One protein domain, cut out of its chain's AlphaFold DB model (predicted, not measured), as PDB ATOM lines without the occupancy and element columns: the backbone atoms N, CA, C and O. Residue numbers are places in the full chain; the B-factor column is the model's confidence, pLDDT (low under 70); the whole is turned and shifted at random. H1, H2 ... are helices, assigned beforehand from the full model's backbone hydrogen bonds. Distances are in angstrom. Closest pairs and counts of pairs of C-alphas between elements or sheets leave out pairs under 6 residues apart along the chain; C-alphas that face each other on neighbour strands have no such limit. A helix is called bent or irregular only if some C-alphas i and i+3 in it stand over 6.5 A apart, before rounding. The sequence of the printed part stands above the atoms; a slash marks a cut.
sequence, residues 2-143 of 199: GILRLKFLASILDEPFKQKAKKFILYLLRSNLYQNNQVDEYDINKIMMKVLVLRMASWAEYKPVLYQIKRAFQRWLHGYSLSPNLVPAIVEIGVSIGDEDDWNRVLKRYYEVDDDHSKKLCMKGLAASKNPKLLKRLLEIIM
ATOM      1  N   GLY A   2     -33.424  28.807 -16.512       64.19
ATOM      2  CA  GLY A   2     -32.632  28.922 -17.757       64.19
ATOM      3  C   GLY A   2     -31.533  27.862 -17.960       64.19
ATOM      4  O   GLY A   2     -31.428  27.285 -19.038       64.19
ATOM      5  N   ILE A   3     -30.776  27.525 -16.912       66.50
ATOM      6  CA  ILE A   3     -29.659  26.559 -16.978       66.50
ATOM      7  C   ILE A   3     -30.124  25.135 -17.356       66.50
ATOM      8  O   ILE A   3     -29.466  24.450 -18.137       66.50
ATOM      9  N   LEU A   4     -31.290  24.700 -16.861       67.75
ATOM     10  CA  LEU A   4     -31.866  23.390 -17.200       67.75
ATOM     11  C   LEU A   4     -32.307  23.318 -18.667       67.75
ATOM     12  O   LEU A   4     -32.134  22.286 -19.314       67.75
ATOM     13  N   ARG A   5     -32.829  24.427 -19.211       72.94
ATOM     14  CA  ARG A   5     -33.164  24.528 -20.638       72.94
ATOM     15  C   ARG A   5     -31.905  24.477 -21.498       72.94
ATOM     16  O   ARG A   5     -31.905  23.780 -22.501       72.94
ATOM     17  N   LEU A   6     -30.818  25.124 -21.075       73.62
ATOM     18  CA  LEU A   6     -29.542  25.060 -21.791       73.62
ATOM     19  C   LEU A   6     -28.967  23.637 -21.831       73.62
ATOM     20  O   LEU A   6     -28.524  23.199 -22.887       73.62
ATOM     21  N   LYS A   7     -29.042  22.887 -20.721       77.50
ATOM     22  CA  LYS A   7     -28.665  21.463 -20.689       77.50
ATOM     23  C   LYS A   7     -29.482  20.635 -21.684       77.50
ATOM     24  O   LYS A   7     -28.913  19.834 -22.420       77.50
ATOM     25  N   PHE A   8     -30.800  20.834 -21.717       78.38
ATOM     26  CA  PHE A   8     -31.683  20.155 -22.669       78.38
ATOM     27  C   PHE A   8     -31.302  20.476 -24.123       78.38
ATOM     28  O   PHE A   8     -31.133  19.566 -24.929       78.38
ATOM     29  N   LEU A   9     -31.078  21.751 -24.448       75.81
ATOM     30  CA  LEU A   9     -30.645  22.155 -25.788       75.81
ATOM     31  C   LEU A   9     -29.295  21.550 -26.162       75.81
ATOM     32  O   LEU A   9     -29.154  20.992 -27.239       75.81
ATOM     33  N   ALA A  10     -28.330  21.569 -25.247       77.88
ATOM     34  CA  ALA A  10     -27.028  20.953 -25.460       77.88
ATOM     35  C   ALA A  10     -27.091  19.425 -25.640       77.88
ATOM     36  O   ALA A  10     -26.180  18.863 -26.230       77.88
ATOM     37  N   SER A  11     -28.132  18.743 -25.145       76.38
ATOM     38  CA  SER A  11     -28.329  17.306 -25.401       76.38
ATOM     39  C   SER A  11     -28.933  16.987 -26.771       76.38
ATOM     40  O   SER A  11     -28.889  15.837 -27.188       76.38
ATOM     41  N   ILE A  12     -29.507  17.986 -27.445       76.44
ATOM     42  CA  ILE A  12     -30.187  17.839 -28.741       76.44
ATOM     43  C   ILE A  12     -29.345  18.414 -29.883       76.44
ATOM     44  O   ILE A  12     -29.438  17.953 -31.016       76.44
ATOM     45  N   LEU A  13     -28.554  19.443 -29.588       77.25
ATOM     46  CA  LEU A  13     -27.688  20.121 -30.543       77.25
ATOM     47  C   LEU A  13     -26.327  19.420 -30.672       77.25
ATOM     48  O   LEU A  13     -26.030  18.439 -29.995       77.25
ATOM     49  N   ASP A  14     -25.503  19.941 -31.572       80.06
ATOM     50  CA  ASP A  14     -24.207  19.405 -31.965       80.06
ATOM     51  C   ASP A  14     -23.163  19.401 -30.829       80.06
ATOM     52  O   ASP A  14     -23.176  20.238 -29.921       80.06
ATOM     53  N   GLU A  15     -22.207  18.466 -30.896       81.75
ATOM     54  CA  GLU A  15     -21.142  18.326 -29.887       81.75
ATOM     55  C   GLU A  15     -20.328  19.621 -29.652       81.75
ATOM     56  O   GLU A  15     -20.091  19.967 -28.490       81.75
ATOM     57  N   PRO A  16     -19.957  20.420 -30.674       83.88
ATOM     58  CA  PRO A  16     -19.309  21.717 -30.458       83.88
ATOM     59  C   PRO A  16     -20.147  22.694 -29.619       83.88
ATOM     60  O   PRO A  16     -19.617  23.370 -28.730       83.88
ATOM     61  N   PHE A  17     -21.460  22.761 -29.861       81.25
ATOM     62  CA  PHE A  17     -22.377  23.565 -29.051       81.25
ATOM     63  C   PHE A  17     -22.431  23.053 -27.613       81.25
ATOM     64  O   PHE A  17     -22.334  23.842 -26.670       81.25
ATOM     65  N   LYS A  18     -22.523  21.733 -27.430       83.19
ATOM     66  CA  LYS A  18     -22.537  21.092 -26.113       83.19
ATOM     67  C   LYS A  18     -21.285  21.422 -25.302       83.19
ATOM     68  O   LYS A  18     -21.411  21.782 -24.132       83.19
ATOM     69  N   GLN A  19     -20.097  21.403 -25.908       85.00
ATOM     70  CA  GLN A  19     -18.852  21.779 -25.223       85.00
ATOM     71  C   GLN A  19     -18.835  23.252 -24.794       85.00
ATOM     72  O   GLN A  19     -18.479  23.572 -23.658       85.00
ATOM     73  N   LYS A  20     -19.291  24.166 -25.659       85.25
ATOM     74  CA  LYS A  20     -19.427  25.588 -25.298       85.25
ATOM     75  C   LYS A  20     -20.469  25.807 -24.199       85.25
ATOM     76  O   LYS A  20     -20.235  26.591 -23.282       85.25
ATOM     77  N   ALA A  21     -21.579  25.072 -24.232       85.38
ATOM     78  CA  ALA A  21     -22.601  25.099 -23.189       85.38
ATOM     79  C   ALA A  21     -22.054  24.643 -21.830       85.38
ATOM     80  O   ALA A  21     -22.337  25.295 -20.823       85.38
ATOM     81  N   LYS A  22     -21.219  23.592 -21.792       87.81
ATOM     82  CA  LYS A  22     -20.512  23.171 -20.568       87.81
ATOM     83  C   LYS A  22     -19.657  24.305 -20.003       87.81
ATOM     84  O   LYS A  22     -19.834  24.666 -18.841       87.81
ATOM     85  N   LYS A  23     -18.803  24.923 -20.826       86.00
ATOM     86  CA  LYS A  23     -17.960  26.059 -20.408       86.00
ATOM     87  C   LYS A  23     -18.780  27.237 -19.884       86.00
ATOM     88  O   LYS A  23     -18.478  27.772 -18.822       86.00
ATOM     89  N   PHE A  24     -19.839  27.616 -20.597       85.31
ATOM     90  CA  PHE A  24     -20.718  28.714 -20.197       85.31
ATOM     91  C   PHE A  24     -21.429  28.435 -18.870       85.31
ATOM     92  O   PHE A  24     -21.512  29.309 -18.013       85.31
ATOM     93  N   ILE A  25     -21.889  27.203 -18.648       85.19
ATOM     94  CA  ILE A  25     -22.490  26.809 -17.371       85.19
ATOM     95  C   ILE A  25     -21.470  26.898 -16.232       85.19
ATOM     96  O   ILE A  25     -21.798  27.440 -15.181       85.19
ATOM     97  N   LEU A  26     -20.232  26.441 -16.436       83.94
ATOM     98  CA  LEU A  26     -19.176  26.590 -15.428       83.94
ATOM     99  C   LEU A  26     -18.855  28.060 -15.145       83.94
ATOM    100  O   LEU A  26     -18.690  28.433 -13.986       83.94
ATOM    101  N   TYR A  27     -18.847  28.904 -16.179       84.12
ATOM    102  CA  TYR A  27     -18.693  30.348 -16.027       84.12
ATOM    103  C   TYR A  27     -19.808  30.958 -15.164       84.12
ATOM    104  O   TYR A  27     -19.515  31.708 -14.236       84.12
ATOM    105  N   LEU A  28     -21.075  30.604 -15.407       82.38
ATOM    106  CA  LEU A  28     -22.205  31.096 -14.607       82.38
ATOM    107  C   LEU A  28     -22.157  30.613 -13.154       82.38
ATOM    108  O   LEU A  28     -22.593  31.322 -12.251       82.38
ATOM    109  N   LEU A  29     -21.644  29.404 -12.925       80.50
ATOM    110  CA  LEU A  29     -21.587  28.793 -11.599       80.50
ATOM    111  C   LEU A  29     -20.317  29.146 -10.818       80.50
ATOM    112  O   LEU A  29     -20.214  28.749  -9.662       80.50
ATOM    113  N   ARG A  30     -19.373  29.896 -11.404       78.44
ATOM    114  CA  ARG A  30     -18.045  30.146 -10.820       78.44
ATOM    115  C   ARG A  30     -18.101  30.650  -9.376       78.44
ATOM    116  O   ARG A  30     -17.449  30.065  -8.523       78.44
ATOM    117  N   SER A  31     -18.925  31.654  -9.069       72.06
ATOM    118  CA  SER A  31     -19.046  32.206  -7.709       72.06
ATOM    119  C   SER A  31     -19.486  31.145  -6.698       72.06
ATOM    120  O   SER A  31     -18.911  31.035  -5.620       72.06
ATOM    121  N   ASN A  32     -20.442  30.299  -7.088       70.62
ATOM    122  CA  ASN A  32     -20.964  29.222  -6.252       70.62
ATOM    123  C   ASN A  32     -19.994  28.042  -6.124       70.62
ATOM    124  O   ASN A  32     -19.984  27.396  -5.080       70.62
ATOM    125  N   LEU A  33     -19.197  27.756  -7.160       68.00
ATOM    126  CA  LEU A  33     -18.176  26.702  -7.146       68.00
ATOM    127  C   LEU A  33     -17.022  27.049  -6.199       68.00
ATOM    128  O   LEU A  33     -16.543  26.168  -5.496       68.00
ATOM    129  N   TYR A  34     -16.609  28.319  -6.143       59.78
ATOM    130  CA  TYR A  34     -15.554  28.767  -5.228       59.78
ATOM    131  C   TYR A  34     -16.028  28.868  -3.769       59.78
ATOM    132  O   TYR A  34     -15.240  28.622  -2.861       59.78
ATOM    133  N   GLN A  35     -17.305  29.197  -3.534       55.75
ATOM    134  CA  GLN A  35     -17.847  29.403  -2.183       55.75
ATOM    135  C   GLN A  35     -18.373  28.123  -1.503       55.75
ATOM    136  O   GLN A  35     -18.394  28.063  -0.278       55.75
ATOM    137  N   ASN A  36     -18.765  27.078  -2.247       52.84
ATOM    138  CA  ASN A  36     -19.421  25.878  -1.693       52.84
ATOM    139  C   ASN A  36     -18.539  24.614  -1.694       52.84
ATOM    140  O   ASN A  36     -18.996  23.535  -2.066       52.84
ATOM    141  N   ASN A  37     -17.286  24.716  -1.251       51.06
ATOM    142  CA  ASN A  37     -16.371  23.565  -1.194       51.06
ATOM    143  C   ASN A  37     -16.643  22.565  -0.050       51.06
ATOM    144  O   ASN A  37     -15.888  21.603   0.101       51.06
ATOM    145  N   GLN A  38     -17.695  22.761   0.757       53.41
ATOM    146  CA  GLN A  38     -18.060  21.844   1.840       53.41
ATOM    147  C   GLN A  38     -19.503  21.331   1.706       53.41
ATOM    148  O   GLN A  38     -20.459  22.090   1.515       53.41
ATOM    149  N   VAL A  39     -19.629  20.001   1.789       52.97
ATOM    150  CA  VAL A  39     -20.873  19.226   1.600       52.97
ATOM    151  C   VAL A  39     -21.759  19.241   2.861       52.97
ATOM    152  O   VAL A  39     -22.886  18.758   2.830       52.97
ATOM    153  N   ASP A  40     -21.311  19.893   3.932       52.28
ATOM    154  CA  ASP A  40     -21.955  19.868   5.242       52.28
ATOM    155  C   ASP A  40     -22.578  21.241   5.551       52.28
ATOM    156  O   ASP A  40     -21.941  22.108   6.139       52.28
ATOM    157  N   GLU A  41     -23.814  21.504   5.111       52.34
ATOM    158  CA  GLU A  41     -24.534  22.712   5.548       52.34
ATOM    159  C   GLU A  41     -26.054  22.504   5.545       52.34
ATOM    160  O   GLU A  41     -26.593  21.876   4.634       52.34
ATOM    161  N   TYR A  42     -26.726  23.042   6.568       48.62
ATOM    162  CA  TYR A  42     -28.122  22.761   6.941       48.62
ATOM    163  C   TYR A  42     -29.172  23.720   6.334       48.62
ATOM    164  O   TYR A  42     -30.364  23.568   6.588       48.62
ATOM    165  N   ASP A  43     -28.772  24.698   5.518       52.62
ATOM    166  CA  ASP A  43     -29.686  25.691   4.927       52.62
ATOM    167  C   ASP A  43     -30.344  25.166   3.634       52.62
ATOM    168  O   ASP A  43     -29.664  24.899   2.644       52.62
ATOM    169  N   ILE A  44     -31.677  25.049   3.623       45.19
ATOM    170  CA  ILE A  44     -32.479  24.477   2.525       45.19
ATOM    171  C   ILE A  44     -32.260  25.206   1.187       45.19
ATOM    172  O   ILE A  44     -32.166  24.551   0.144       45.19
ATOM    173  N   ASN A  45     -32.128  26.536   1.189       43.53
ATOM    174  CA  ASN A  45     -31.910  27.305  -0.042       43.53
ATOM    175  C   ASN A  45     -30.490  27.096  -0.577       43.53
ATOM    176  O   ASN A  45     -30.308  26.883  -1.782       43.53
ATOM    177  N   LYS A  46     -29.491  27.052   0.314       60.81
ATOM    178  CA  LYS A  46     -28.118  26.673  -0.052       60.81
ATOM    179  C   LYS A  46     -28.052  25.228  -0.531       60.81
ATOM    180  O   LYS A  46     -27.370  24.956  -1.510       60.81
ATOM    181  N   ILE A  47     -28.796  24.307   0.079       57.28
ATOM    182  CA  ILE A  47     -28.857  22.893  -0.313       57.28
ATOM    183  C   ILE A  47     -29.476  22.733  -1.707       57.28
ATOM    184  O   ILE A  47     -28.920  22.022  -2.539       57.28
ATOM    185  N   MET A  48     -30.588  23.410  -2.008       55.38
ATOM    186  CA  MET A  48     -31.220  23.330  -3.332       55.38
ATOM    187  C   MET A  48     -30.325  23.933  -4.424       55.38
ATOM    188  O   MET A  48     -30.180  23.351  -5.505       55.38
ATOM    189  N   MET A  49     -29.662  25.059  -4.133       66.31
ATOM    190  CA  MET A  49     -28.629  25.612  -5.013       66.31
ATOM    191  C   MET A  49     -27.445  24.649  -5.163       66.31
ATOM    192  O   MET A  49     -26.994  24.436  -6.287       66.31
ATOM    193  N   LYS A  50     -27.001  23.990  -4.085       73.06
ATOM    194  CA  LYS A  50     -25.953  22.958  -4.115       73.06
ATOM    195  C   LYS A  50     -26.361  21.780  -4.998       73.06
ATOM    196  O   LYS A  50     -25.583  21.415  -5.867       73.06
ATOM    197  N   VAL A  51     -27.575  21.234  -4.891       79.44
ATOM    198  CA  VAL A  51     -28.045  20.136  -5.766       79.44
ATOM    199  C   VAL A  51     -27.992  20.536  -7.241       79.44
ATOM    200  O   VAL A  51     -27.525  19.758  -8.079       79.44
ATOM    201  N   LEU A  52     -28.436  21.753  -7.576       78.62
ATOM    202  CA  LEU A  52     -28.351  22.260  -8.944       78.62
ATOM    203  C   LEU A  52     -26.890  22.408  -9.389       78.62
ATOM    204  O   LEU A  52     -26.541  21.938 -10.469       78.62
ATOM    205  N   VAL A  53     -26.035  23.016  -8.562       81.00
ATOM    206  CA  VAL A  53     -24.599  23.180  -8.837       81.00
ATOM    207  C   VAL A  53     -23.935  21.822  -9.049       81.00
ATOM    208  O   VAL A  53     -23.273  21.645 -10.066       81.00
ATOM    209  N   LEU A  54     -24.169  20.838  -8.174       82.69
ATOM    210  CA  LEU A  54     -23.623  19.484  -8.285       82.69
ATOM    211  C   LEU A  54     -24.040  18.831  -9.602       82.69
ATOM    212  O   LEU A  54     -23.186  18.368 -10.355       82.69
ATOM    213  N   ARG A  55     -25.336  18.842  -9.935       85.81
ATOM    214  CA  ARG A  55     -25.850  18.242 -11.177       85.81
ATOM    215  C   ARG A  55     -25.300  18.916 -12.430       85.81
ATOM    216  O   ARG A  55     -25.004  18.237 -13.412       85.81
ATOM    217  N   MET A  56     -25.172  20.240 -12.416       85.81
ATOM    218  CA  MET A  56     -24.704  21.005 -13.571       85.81
ATOM    219  C   MET A  56     -23.188  20.932 -13.742       85.81
ATOM    220  O   MET A  56     -22.721  20.727 -14.858       85.81
ATOM    221  N   ALA A  57     -22.430  21.025 -12.651       84.38
ATOM    222  CA  ALA A  57     -20.984  20.839 -12.653       84.38
ATOM    223  C   ALA A  57     -20.609  19.408 -13.053       84.38
ATOM    224  O   ALA A  57     -19.671  19.217 -13.820       84.38
ATOM    225  N   SER A  58     -21.387  18.411 -12.620       86.06
ATOM    226  CA  SER A  58     -21.186  17.015 -13.027       86.06
ATOM    227  C   SER A  58     -21.519  16.791 -14.497       86.06
ATOM    228  O   SER A  58     -20.760  16.134 -15.201       86.06
ATOM    229  N   TRP A  59     -22.607  17.386 -14.996       87.81
ATOM    230  CA  TRP A  59     -22.920  17.372 -16.430       87.81
ATOM    231  C   TRP A  59     -21.839  18.067 -17.273       87.81
ATOM    232  O   TRP A  59     -21.549  17.637 -18.389       87.81
ATOM    233  N   ALA A  60     -21.226  19.119 -16.730       86.44
ATOM    234  CA  ALA A  60     -20.094  19.813 -17.328       86.44
ATOM    235  C   ALA A  60     -18.735  19.134 -17.069       86.44
ATOM    236  O   ALA A  60     -17.713  19.676 -17.478       86.44
ATOM    237  N   GLU A  61     -18.719  17.962 -16.423       88.00
ATOM    238  CA  GLU A  61     -17.520  17.160 -16.134       88.00
ATOM    239  C   GLU A  61     -16.439  17.911 -15.334       88.00
ATOM    240  O   GLU A  61     -15.235  17.694 -15.484       88.00
ATOM    241  N   TYR A  62     -16.865  18.802 -14.437       86.88
ATOM    242  CA  TYR A  62     -15.954  19.578 -13.609       86.88
ATOM    243  C   TYR A  62     -15.326  18.719 -12.503       86.88
ATOM    244  O   TYR A  62     -15.951  18.411 -11.484       86.88
ATOM    245  N   LYS A  63     -14.057  18.344 -12.712       85.69
ATOM    246  CA  LYS A  63     -13.313  17.370 -11.892       85.69
ATOM    247  C   LYS A  63     -13.359  17.621 -10.374       85.69
ATOM    248  O   LYS A  63     -13.589  16.649  -9.657       85.69
ATOM    249  N   PRO A  64     -13.196  18.857  -9.851       80.44
ATOM    250  CA  PRO A  64     -13.218  19.088  -8.402       80.44
ATOM    251  C   PRO A  64     -14.542  18.681  -7.746       80.44
ATOM    252  O   PRO A  64     -14.545  18.077  -6.677       80.44
ATOM    253  N   VAL A  65     -15.666  18.951  -8.414       82.88
ATOM    254  CA  VAL A  65     -16.992  18.561  -7.920       82.88
ATOM    255  C   VAL A  65     -17.197  17.055  -8.042       82.88
ATOM    256  O   VAL A  65     -17.675  16.435  -7.096       82.88
ATOM    257  N   LEU A  66     -16.778  16.442  -9.155       84.25
ATOM    258  CA  LEU A  66     -16.858  14.988  -9.324       84.25
ATOM    259  C   LEU A  66     -16.075  14.235  -8.240       84.25
ATOM    260  O   LEU A  66     -16.568  13.244  -7.707       84.25
ATOM    261  N   TYR A  67     -14.893  14.731  -7.864       82.50
ATOM    262  CA  TYR A  67     -14.102  14.166  -6.771       82.50
ATOM    263  C   TYR A  67     -14.834  14.253  -5.424       82.50
ATOM    264  O   TYR A  67     -14.916  13.264  -4.695       82.50
ATOM    265  N   GLN A  68     -15.419  15.413  -5.105       81.81
ATOM    266  CA  GLN A  68     -16.185  15.586  -3.868       81.81
ATOM    267  C   GLN A  68     -17.423  14.686  -3.822       81.81
ATOM    268  O   GLN A  68     -17.690  14.079  -2.784       81.81
ATOM    269  N   ILE A  69     -18.138  14.556  -4.943       85.56
ATOM    270  CA  ILE A  69     -19.286  13.653  -5.062       85.56
ATOM    271  C   ILE A  69     -18.840  12.210  -4.875       85.56
ATOM    272  O   ILE A  69     -19.446  11.513  -4.070       85.56
ATOM    273  N   LYS A  70     -17.763  11.770  -5.540       87.75
ATOM    274  CA  LYS A  70     -17.245  10.404  -5.380       87.75
ATOM    275  C   LYS A  70     -16.878  10.131  -3.922       87.75
ATOM    276  O   LYS A  70     -17.274   9.109  -3.377       87.75
ATOM    277  N   ARG A  71     -16.208  11.071  -3.251       86.31
ATOM    278  CA  ARG A  71     -15.885  10.956  -1.820       86.31
ATOM    279  C   ARG A  71     -17.140  10.855  -0.947       86.31
ATOM    280  O   ARG A  71     -17.199   9.994  -0.074       86.31
ATOM    281  N   ALA A  72     -18.135  11.715  -1.161       86.06
ATOM    282  CA  ALA A  72     -19.384  11.692  -0.397       86.06
ATOM    283  C   ALA A  72     -20.192  10.411  -0.656       86.06
ATOM    284  O   ALA A  72     -20.712   9.812   0.278       86.06
ATOM    285  N   PHE A  73     -20.229   9.952  -1.906       90.94
ATOM    286  CA  PHE A  73     -20.860   8.704  -2.312       90.94
ATOM    287  C   PHE A  73     -20.210   7.495  -1.632       90.94
ATOM    288  O   PHE A  73     -20.914   6.681  -1.044       90.94
ATOM    289  N   GLN A  74     -18.875   7.425  -1.600       90.12
ATOM    290  CA  GLN A  74     -18.177   6.372  -0.859       90.12
ATOM    291  C   GLN A  74     -18.497   6.435   0.637       90.12
ATOM    292  O   GLN A  74     -18.805   5.406   1.227       90.12
ATOM    293  N   ARG A  75     -18.509   7.620   1.262       88.56
ATOM    294  CA  ARG A  75     -18.928   7.751   2.672       88.56
ATOM    295  C   ARG A  75     -20.350   7.220   2.883       88.56
ATOM    296  O   ARG A  75     -20.588   6.444   3.799       88.56
ATOM    297  N   TRP A  76     -21.283   7.560   2.005       91.00
ATOM    298  CA  TRP A  76     -22.645   7.038   2.092       91.00
ATOM    299  C   TRP A  76     -22.707   5.506   1.975       91.00
ATOM    300  O   TRP A  76     -23.401   4.866   2.764       91.00
ATOM    301  N   LEU A  77     -21.926   4.902   1.071       88.94
ATOM    302  CA  LEU A  77     -21.828   3.440   0.948       88.94
ATOM    303  C   LEU A  77     -21.303   2.768   2.229       88.94
ATOM    304  O   LEU A  77     -21.769   1.687   2.573       88.94
ATOM    305  N   HIS A  78     -20.399   3.423   2.964       87.94
ATOM    306  CA  HIS A  78     -19.888   2.945   4.257       87.94
ATOM    307  C   HIS A  78     -20.836   3.238   5.439       87.94
ATOM    308  O   HIS A  78     -20.478   2.992   6.587       87.94
ATOM    309  N   GLY A  79     -22.039   3.768   5.187       84.88
ATOM    310  CA  GLY A  79     -23.054   4.005   6.217       84.88
ATOM    311  C   GLY A  79     -22.969   5.360   6.922       84.88
ATOM    312  O   GLY A  79     -23.708   5.584   7.878       84.88
ATOM    313  N   TYR A  80     -22.128   6.289   6.457       85.19
ATOM    314  CA  TYR A  80     -22.118   7.646   7.006       85.19
ATOM    315  C   TYR A  80     -23.406   8.398   6.639       85.19
ATOM    316  O   TYR A  80     -23.855   8.373   5.489       85.19
ATOM    317  N   SER A  81     -23.966   9.117   7.614       80.56
ATOM    318  CA  SER A  81     -25.122   9.987   7.395       80.56
ATOM    319  C   SER A  81     -24.743  11.180   6.515       80.56
ATOM    320  O   SER A  81     -23.727  11.841   6.734       80.56
ATOM    321  N   LEU A  82     -25.572  11.449   5.510       79.69
ATOM    322  CA  LEU A  82     -25.504  12.627   4.653       79.69
ATOM    323  C   LEU A  82     -26.845  13.354   4.721       79.69
ATOM    324  O   LEU A  82     -27.878  12.741   4.993       79.69
ATOM    325  N   SER A  83     -26.846  14.651   4.402       80.75
ATOM    326  CA  SER A  83     -28.088  15.424   4.315       80.75
ATOM    327  C   SER A  83     -29.095  14.731   3.377       80.75
ATOM    328  O   SER A  83     -28.758  14.515   2.204       80.75
ATOM    329  N   PRO A  84     -30.328  14.422   3.831       80.94
ATOM    330  CA  PRO A  84     -31.328  13.695   3.040       80.94
ATOM    331  C   PRO A  84     -31.619  14.325   1.673       80.94
ATOM    332  O   PRO A  84     -31.917  13.635   0.706       80.94
ATOM    333  N   ASN A  85     -31.467  15.645   1.568       80.88
ATOM    334  CA  ASN A  85     -31.684  16.395   0.335       80.88
ATOM    335  C   ASN A  85     -30.542  16.243  -0.687       80.88
ATOM    336  O   ASN A  85     -30.757  16.421  -1.886       80.88
ATOM    337  N   LEU A  86     -29.325  15.928  -0.232       81.56
ATOM    338  CA  LEU A  86     -28.148  15.750  -1.087       81.56
ATOM    339  C   LEU A  86     -27.982  14.301  -1.544       81.56
ATOM    340  O   LEU A  86     -27.518  14.069  -2.662       81.56
ATOM    341  N   VAL A  87     -28.391  13.343  -0.707       88.25
ATOM    342  CA  VAL A  87     -28.256  11.903  -0.970       88.25
ATOM    343  C   VAL A  87     -28.773  11.507  -2.362       88.25
ATOM    344  O   VAL A  87     -28.007  10.878  -3.089       88.25
ATOM    345  N   PRO A  88     -29.974  11.922  -2.820       90.50
ATOM    346  CA  PRO A  88     -30.451  11.587  -4.162       90.50
ATOM    347  C   PRO A  88     -29.502  12.001  -5.284       90.50
ATOM    348  O   PRO A  88     -29.230  11.208  -6.179       90.50
ATOM    349  N   ALA A  89     -28.969  13.224  -5.228       88.62
ATOM    350  CA  ALA A  89     -28.052  13.716  -6.248       88.62
ATOM    351  C   ALA A  89     -26.685  13.023  -6.169       88.62
ATOM    352  O   ALA A  89     -26.094  12.726  -7.202       88.62
ATOM    353  N   ILE A  90     -26.194  12.751  -4.958       89.88
ATOM    354  CA  ILE A  90     -24.903  12.090  -4.735       89.88
ATOM    355  C   ILE A  90     -24.942  10.640  -5.219       89.88
ATOM    356  O   ILE A  90     -24.010  10.219  -5.896       89.88
ATOM    357  N   VAL A  91     -26.012   9.897  -4.928       91.81
ATOM    358  CA  VAL A  91     -26.177   8.506  -5.372       91.81
ATOM    359  C   VAL A  91     -26.367   8.438  -6.890       91.81
ATOM    360  O   VAL A  91     -25.678   7.670  -7.553       91.81
ATOM    361  N   GLU A  92     -27.237   9.282  -7.460       93.06
ATOM    362  CA  GLU A  92     -27.467   9.360  -8.913       93.06
ATOM    363  C   GLU A  92     -26.166   9.658  -9.674       93.06
ATOM    364  O   GLU A  92     -25.791   8.939 -10.598       93.06
ATOM    365  N   ILE A  93     -25.446  10.711  -9.276       90.50
ATOM    366  CA  ILE A  93     -24.213  11.111  -9.959       90.50
ATOM    367  C   ILE A  93     -23.091  10.108  -9.671       90.50
ATOM    368  O   ILE A  93     -22.345   9.778 -10.589       90.50
ATOM    369  N   GLY A  94     -22.989   9.615  -8.433       91.94
ATOM    370  CA  GLY A  94     -21.987   8.646  -7.993       91.94
ATOM    371  C   GLY A  94     -22.020   7.367  -8.821       91.94
ATOM    372  O   GLY A  94     -20.995   6.990  -9.375       91.94
ATOM    373  N   VAL A  95     -23.203   6.775  -9.018       93.88
ATOM    374  CA  VAL A  95     -23.370   5.601  -9.894       93.88
ATOM    375  C   VAL A  95     -23.103   5.942 -11.363       93.88
ATOM    376  O   VAL A  95     -22.537   5.137 -12.097       93.88
ATOM    377  N   SER A  96     -23.467   7.145 -11.815       92.69
ATOM    378  CA  SER A  96     -23.266   7.567 -13.210       92.69
ATOM    379  C   SER A  96     -21.792   7.759 -13.604       92.69
ATOM    380  O   SER A  96     -21.451   7.684 -14.790       92.69
ATOM    381  N   ILE A  97     -20.920   8.061 -12.635       91.62
ATOM    382  CA  ILE A  97     -19.465   8.213 -12.832       91.62
ATOM    383  C   ILE A  97     -18.651   7.033 -12.284       91.62
ATOM    384  O   ILE A  97     -17.442   6.988 -12.514       91.62
ATOM    385  N   GLY A  98     -19.289   6.154 -11.514       89.94
ATOM    386  CA  GLY A  98     -18.688   4.985 -10.890       89.94
ATOM    387  C   GLY A  98     -18.548   3.807 -11.847       89.94
ATOM    388  O   GLY A  98     -18.882   3.883 -13.033       89.94
ATOM    389  N   ASP A  99     -18.027   2.717 -11.305       92.44
ATOM    390  CA  ASP A  99     -17.847   1.443 -11.992       92.44
ATOM    391  C   ASP A  99     -18.949   0.432 -11.620       92.44
ATOM    392  O   ASP A  99     -19.974   0.754 -11.012       92.44
ATOM    393  N   GLU A 100     -18.766  -0.811 -12.059       93.25
ATOM    394  CA  GLU A 100     -19.678  -1.907 -11.748       93.25
ATOM    395  C   GLU A 100     -19.678  -2.272 -10.254       93.25
ATOM    396  O   GLU A 100     -20.724  -2.658  -9.730       93.25
ATOM    397  N   ASP A 101     -18.567  -2.077  -9.540       93.94
ATOM    398  CA  ASP A 101     -18.487  -2.343  -8.102       93.94
ATOM    399  C   ASP A 101     -19.322  -1.336  -7.314       93.94
ATOM    400  O   ASP A 101     -20.113  -1.720  -6.445       93.94
ATOM    401  N   ASP A 102     -19.211  -0.053  -7.660       93.19
ATOM    402  CA  ASP A 102     -20.057   1.012  -7.126       93.19
ATOM    403  C   ASP A 102     -21.547   0.696  -7.349       93.19
ATOM    404  O   ASP A 102     -22.362   0.823  -6.431       93.19
ATOM    405  N   TRP A 103     -21.905   0.212  -8.542       95.38
ATOM    406  CA  TRP A 103     -23.274  -0.195  -8.868       95.38
ATOM    407  C   TRP A 103     -23.742  -1.397  -8.033       95.38
ATOM    408  O   TRP A 103     -24.823  -1.362  -7.444       95.38
ATOM    409  N   ASN A 104     -22.912  -2.438  -7.913       93.19
ATOM    410  CA  ASN A 104     -23.213  -3.634  -7.125       93.19
ATOM    411  C   ASN A 104     -23.390  -3.310  -5.633       93.19
ATOM    412  O   ASN A 104     -24.264  -3.879  -4.982       93.19
ATOM    413  N   ARG A 105     -22.618  -2.363  -5.087       93.19
ATOM    414  CA  ARG A 105     -22.767  -1.906  -3.694       93.19
ATOM    415  C   ARG A 105     -24.096  -1.188  -3.458       93.19
ATOM    416  O   ARG A 105     -24.732  -1.414  -2.430       93.19
ATOM    417  N   VAL A 106     -24.550  -0.369  -4.409       93.19
ATOM    418  CA  VAL A 106     -25.886   0.254  -4.341       93.19
ATOM    419  C   VAL A 106     -26.984  -0.801  -4.448       93.19
ATOM    420  O   VAL A 106     -27.959  -0.735  -3.700       93.19
ATOM    421  N   LEU A 107     -26.820  -1.795  -5.325       91.69
ATOM    422  CA  LEU A 107     -27.772  -2.897  -5.453       91.69
ATOM    423  C   LEU A 107     -27.846  -3.725  -4.163       91.69
ATOM    424  O   LEU A 107     -28.933  -4.078  -3.722       91.69
ATOM    425  N   LYS A 108     -26.707  -3.989  -3.517       92.12
ATOM    426  CA  LYS A 108     -26.676  -4.657  -2.211       92.12
ATOM    427  C   LYS A 108     -27.503  -3.880  -1.184       92.12
ATOM    428  O   LYS A 108     -28.376  -4.451  -0.538       92.12
ATOM    429  N   ARG A 109     -27.299  -2.563  -1.109       89.38
ATOM    430  CA  ARG A 109     -28.045  -1.690  -0.197       89.38
ATOM    431  C   ARG A 109     -29.545  -1.630  -0.514       89.38
ATOM    432  O   ARG A 109     -30.343  -1.490   0.401       89.38
ATOM    433  N   TYR A 110     -29.944  -1.772  -1.778       88.88
ATOM    434  CA  TYR A 110     -31.358  -1.885  -2.157       88.88
ATOM    435  C   TYR A 110     -32.042  -3.108  -1.524       88.88
ATOM    436  O   TYR A 110     -33.195  -3.000  -1.111       88.88
ATOM    437  N   TYR A 111     -31.340  -4.240  -1.429       86.94
ATOM    438  CA  TYR A 111     -31.864  -5.452  -0.791       86.94
ATOM    439  C   TYR A 111     -31.777  -5.424   0.741       86.94
ATOM    440  O   TYR A 111     -32.589  -6.066   1.394       86.94
ATOM    441  N   GLU A 112     -30.814  -4.696   1.311       88.94
ATOM    442  CA  GLU A 112     -30.643  -4.570   2.769       88.94
ATOM    443  C   GLU A 112     -31.650  -3.615   3.428       88.94
ATOM    444  O   GLU A 112     -31.856  -3.686   4.636       88.94
ATOM    445  N   VAL A 113     -32.233  -2.683   2.671       87.19
ATOM    446  CA  VAL A 113     -33.128  -1.662   3.224       87.19
ATOM    447  C   VAL A 113     -34.589  -2.064   3.056       87.19
ATOM    448  O   VAL A 113     -35.015  -2.409   1.957       87.19
ATOM    449  N   ASP A 114     -35.380  -1.930   4.122       83.88
ATOM    450  CA  ASP A 114     -36.803  -2.287   4.118       83.88
ATOM    451  C   ASP A 114     -37.728  -1.155   3.650       83.88
ATOM    452  O   ASP A 114     -38.821  -1.419   3.146       83.88
ATOM    453  N   ASP A 115     -37.301   0.106   3.759       87.31
ATOM    454  CA  ASP A 115     -38.165   1.253   3.487       87.31
ATOM    455  C   ASP A 115     -38.289   1.606   1.990       87.31
ATOM    456  O   ASP A 115     -37.318   1.671   1.225       87.31
ATOM    457  N   ASP A 116     -39.522   1.903   1.570       84.00
ATOM    458  CA  ASP A 116     -39.874   2.249   0.188       84.00
ATOM    459  C   ASP A 116     -39.130   3.481  -0.348       84.00
ATOM    460  O   ASP A 116     -38.883   3.599  -1.556       84.00
ATOM    461  N   HIS A 117     -38.801   4.436   0.523       84.94
ATOM    462  CA  HIS A 117     -38.146   5.676   0.125       84.94
ATOM    463  C   HIS A 117     -36.695   5.413  -0.301       84.94
ATOM    464  O   HIS A 117     -36.289   5.800  -1.402       84.94
ATOM    465  N   SER A 118     -35.938   4.691   0.519       85.44
ATOM    466  CA  SER A 118     -34.564   4.272   0.258       85.44
ATOM    467  C   SER A 118     -34.474   3.268  -0.888       85.44
ATOM    468  O   SER A 118     -33.548   3.362  -1.700       85.44
ATOM    469  N   LYS A 119     -35.461   2.372  -1.044       86.50
ATOM    470  CA  LYS A 119     -35.560   1.506  -2.231       86.50
ATOM    471  C   LYS A 119     -35.703   2.328  -3.510       86.50
ATOM    472  O   LYS A 119     -34.955   2.115  -4.465       86.50
ATOM    473  N   LYS A 120     -36.600   3.324  -3.530       88.44
ATOM    474  CA  LYS A 120     -36.765   4.248  -4.674       88.44
ATOM    475  C   LYS A 120     -35.509   5.075  -4.943       88.44
ATOM    476  O   LYS A 120     -35.187   5.325  -6.105       88.44
ATOM    477  N   LEU A 121     -34.808   5.507  -3.898       89.94
ATOM    478  CA  LEU A 121     -33.528   6.203  -4.008       89.94
ATOM    479  C   LEU A 121     -32.471   5.322  -4.688       89.94
ATOM    480  O   LEU A 121     -31.880   5.750  -5.680       89.94
ATOM    481  N   CYS A 122     -32.264   4.099  -4.192       89.75
ATOM    482  CA  CYS A 122     -31.295   3.166  -4.766       89.75
ATOM    483  C   CYS A 122     -31.660   2.836  -6.214       89.75
ATOM    484  O   CYS A 122     -30.804   2.909  -7.087       89.75
ATOM    485  N   MET A 123     -32.943   2.595  -6.497       90.00
ATOM    486  CA  MET A 123     -33.436   2.324  -7.847       90.00
ATOM    487  C   MET A 123     -33.125   3.465  -8.827       90.00
ATOM    488  O   MET A 123     -32.606   3.233  -9.918       90.00
ATOM    489  N   LYS A 124     -33.381   4.718  -8.425       90.38
ATOM    490  CA  LYS A 124     -33.015   5.902  -9.220       90.38
ATOM    491  C   LYS A 124     -31.504   6.005  -9.434       90.38
ATOM    492  O   LYS A 124     -31.079   6.378 -10.522       90.38
ATOM    493  N   GLY A 125     -30.715   5.666  -8.416       92.00
ATOM    494  CA  GLY A 125     -29.260   5.576  -8.500       92.00
ATOM    495  C   GLY A 125     -28.791   4.559  -9.535       92.00
ATOM    496  O   GLY A 125     -28.054   4.907 -10.451       92.00
ATOM    497  N   LEU A 126     -29.269   3.317  -9.433       91.75
ATOM    498  CA  LEU A 126     -28.920   2.216 -10.337       91.75
ATOM    499  C   LEU A 126     -29.280   2.540 -11.793       91.75
ATOM    500  O   LEU A 126     -28.502   2.237 -12.700       91.75
ATOM    501  N   ALA A 127     -30.421   3.202 -12.007       93.00
ATOM    502  CA  ALA A 127     -30.884   3.641 -13.322       93.00
ATOM    503  C   ALA A 127     -30.052   4.791 -13.924       93.00
ATOM    504  O   ALA A 127     -30.174   5.074 -15.114       93.00
ATOM    505  N   ALA A 128     -29.201   5.453 -13.134       93.12
ATOM    506  CA  ALA A 128     -28.316   6.521 -13.603       93.12
ATOM    507  C   ALA A 128     -26.998   6.005 -14.215       93.12
ATOM    508  O   ALA A 128     -26.187   6.807 -14.700       93.12
ATOM    509  N   SER A 129     -26.773   4.685 -14.196       92.75
ATOM    510  CA  SER A 129     -25.603   4.055 -14.808       92.75
ATOM    511  C   SER A 129     -25.527   4.357 -16.304       92.75
ATOM    512  O   SER A 129     -26.526   4.333 -17.018       92.75
ATOM    513  N   LYS A 130     -24.314   4.611 -16.798       90.69
ATOM    514  CA  LYS A 130     -24.051   4.784 -18.235       90.69
ATOM    515  C   LYS A 130     -23.756   3.462 -18.944       90.69
ATOM    516  O   LYS A 130     -23.637   3.457 -20.165       90.69
ATOM    517  N   ASN A 131     -23.604   2.361 -18.203       90.44
ATOM    518  CA  ASN A 131     -23.276   1.053 -18.760       90.44
ATOM    519  C   ASN A 131     -24.562   0.325 -19.205       90.44
ATOM    520  O   ASN A 131     -25.359  -0.067 -18.347       90.44
ATOM    521  N   PRO A 132     -24.761   0.073 -20.516       90.62
ATOM    522  CA  PRO A 132     -25.967  -0.587 -21.014       90.62
ATOM    523  C   PRO A 132     -26.187  -1.987 -20.426       90.62
ATOM    524  O   PRO A 132     -27.332  -2.393 -20.244       90.62
ATOM    525  N   LYS A 133     -25.111  -2.716 -20.088       90.69
ATOM    526  CA  LYS A 133     -25.208  -4.055 -19.486       90.69
ATOM    527  C   LYS A 133     -25.836  -3.997 -18.092       90.69
ATOM    528  O   LYS A 133     -26.706  -4.802 -17.782       90.69
ATOM    529  N   LEU A 134     -25.440  -3.011 -17.284       90.88
ATOM    530  CA  LEU A 134     -25.982  -2.810 -15.936       90.88
ATOM    531  C   LEU A 134     -27.431  -2.327 -15.977       90.88
ATOM    532  O   LEU A 134     -28.244  -2.773 -15.176       90.88
ATOM    533  N   LEU A 135     -27.783  -1.473 -16.944       91.12
ATOM    534  CA  LEU A 135     -29.174  -1.068 -17.157       91.12
ATOM    535  C   LEU A 135     -30.052  -2.241 -17.602       91.12
ATOM    536  O   LEU A 135     -31.170  -2.376 -17.117       91.12
ATOM    537  N   LYS A 136     -29.548  -3.117 -18.481       86.94
ATOM    538  CA  LYS A 136     -30.259  -4.340 -18.864       86.94
ATOM    539  C   LYS A 136     -30.481  -5.249 -17.652       86.94
ATOM    540  O   LYS A 136     -31.611  -5.649 -17.405       86.94
ATOM    541  N   ARG A 137     -29.434  -5.488 -16.858       88.06
ATOM    542  CA  ARG A 137     -29.524  -6.252 -15.607       88.06
ATOM    543  C   ARG A 137     -30.525  -5.632 -14.630       88.06
ATOM    544  O   ARG A 137     -31.283  -6.348 -13.992       88.06
ATOM    545  N   LEU A 138     -30.557  -4.303 -14.523       88.69
ATOM    546  CA  LEU A 138     -31.543  -3.598 -13.705       88.69
ATOM    547  C   LEU A 138     -32.972  -3.861 -14.188       88.69
ATOM    548  O   LEU A 138     -33.847  -4.134 -13.375       88.69
ATOM    549  N   LEU A 139     -33.205  -3.786 -15.500       86.31
ATOM    550  CA  LEU A 139     -34.503  -4.098 -16.090       86.31
ATOM    551  C   LEU A 139     -34.900  -5.547 -15.798       86.31
ATOM    552  O   LEU A 139     -36.021  -5.768 -15.372       86.31
ATOM    553  N   GLU A 140     -33.988  -6.505 -15.960       84.31
ATOM    554  CA  GLU A 140     -34.224  -7.922 -15.642       84.31
ATOM    555  C   GLU A 140     -34.584  -8.134 -14.159       84.31
ATOM    556  O   GLU A 140     -35.445  -8.946 -13.853       84.31
ATOM    557  N   ILE A 141     -33.988  -7.368 -13.237       82.00
ATOM    558  CA  ILE A 141     -34.324  -7.417 -11.802       82.00
ATOM    559  C   ILE A 141     -35.725  -6.849 -11.519       82.00
ATOM    560  O   ILE A 141     -36.435  -7.360 -10.657       82.00
ATOM    561  N   ILE A 142     -36.114  -5.761 -12.190       79.44
ATOM    562  CA  ILE A 142     -37.398  -5.079 -11.938       79.44
ATOM    563  C   ILE A 142     -38.558  -5.777 -12.660       79.44
ATOM    564  O   ILE A 142     -39.698  -5.745 -12.196       79.44
ATOM    565  N   MET A 143     -38.285  -6.362 -13.823       74.88
ATOM    566  CA  MET A 143     -39.269  -7.027 -14.664       74.88
ATOM    567  C   MET A 143     -39.404  -8.491 -14.242       74.88
ATOM    568  O   MET A 143     -38.843  -9.377 -14.875       74.88
TER     569      MET A 143
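AT A GLANCE: This is residues 2 to 143 of the 199 residues of the protein "ERAP1_C domain-containing protein" of Trichoplax adhaerens (UniProt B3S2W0). The longest helix, H2, forms a hairpin with H1 at one end of the domain, and H3 folds back along part of H2; at the other end H5, H6 and H7 make a small up-and-down bundle, each running against the one before it. H3 and H5 stand side by side and join the two groups, H4 crosses both of them steeply, and H8 lies near the bundle without clearly touching it. The printed part has 142 residues with eight named helices, H1 to H8 in order, and no named strand, class all helix. It is compact, with a radius of gyration of the C-alphas of 15.7 A and spans of 41 by 37 by 22 A.

IN THESE COORDINATES: H2, residues 15 to 35, is 30.0 A long from first to last C-alpha and begins at C-alpha 15 (-21.142, 18.326, -29.887). It is irregular, C-alphas 28 and 31 being 7.7 A apart, with a kink of 55 degrees near residue 29. H1 is residues 2 to 12, beginning at C-alpha 2 (-32.632, 28.922, -17.757). H3, residues 44 to 59, is 22.4 A long, and H4, residues 63 to 77, is 20.8 A. H5 is residues 87 to 97, H6 residues 100 to 112, 18.4 A long, and H7 residues 116 to 126. H8, residues 132 to 142, ends at C-alpha 142 (-37.398, -5.079, -11.938).

HOW THE PARTS SIT: H2 touches H1 with residues 17 to 25 alone, a helical hairpin at a shallow tilt of 28 degrees; the closest C-alphas, of Ala 10 and Lys 18, are 4.5 A apart. H2 and H3 form another, closest at the C-alphas of Leu 26 and Ala 57, 6.6 A, at a shallow tilt of 34 degrees, only just short of steep. H3 touches H5 the same way at 8 degrees, the closest C-alphas, of Val 51 and Ala 89, 6.4 A apart. H5 is the hub, touching four helices. H4 touches H5 at a steep tilt of 65 degrees, closest at the C-alphas of Lys 70 and Gly 94, 5.7 A, and H3 at 66 degrees, closest at those of Ser 58 and Leu 66, 6.0 A. H7 touches H5 at the C-alphas of Glu 92 and Gly 125, 4.2 A, and forms a hairpin with H6, closest at those of Tyr 110 and Lys 119, 5.4 A. H5 and H6 only just touch, with 3 pairs of C-alphas within 8 A, and only at the corner, closest at those of Val 95 and Trp 103, 5.9 A. H8 is close to H7 but not clearly touching, the closest C-alphas, of Leu 126 and Leu 138, 7.2 A apart. Every O i to N i+4 pair is within hydrogen-bond range in H1, H3, H4, H5, H6, H7 and H8; in H2, 15 of 17 are.

THE WHOLE: The two C-alphas farthest apart, of Pro 16 and Asp 114, are 45.6 A apart. The printed part has no cut and no long link. Mean pLDDT of the printed part is 81.7, with residues 2 to 4 and 33 to 49 under 70.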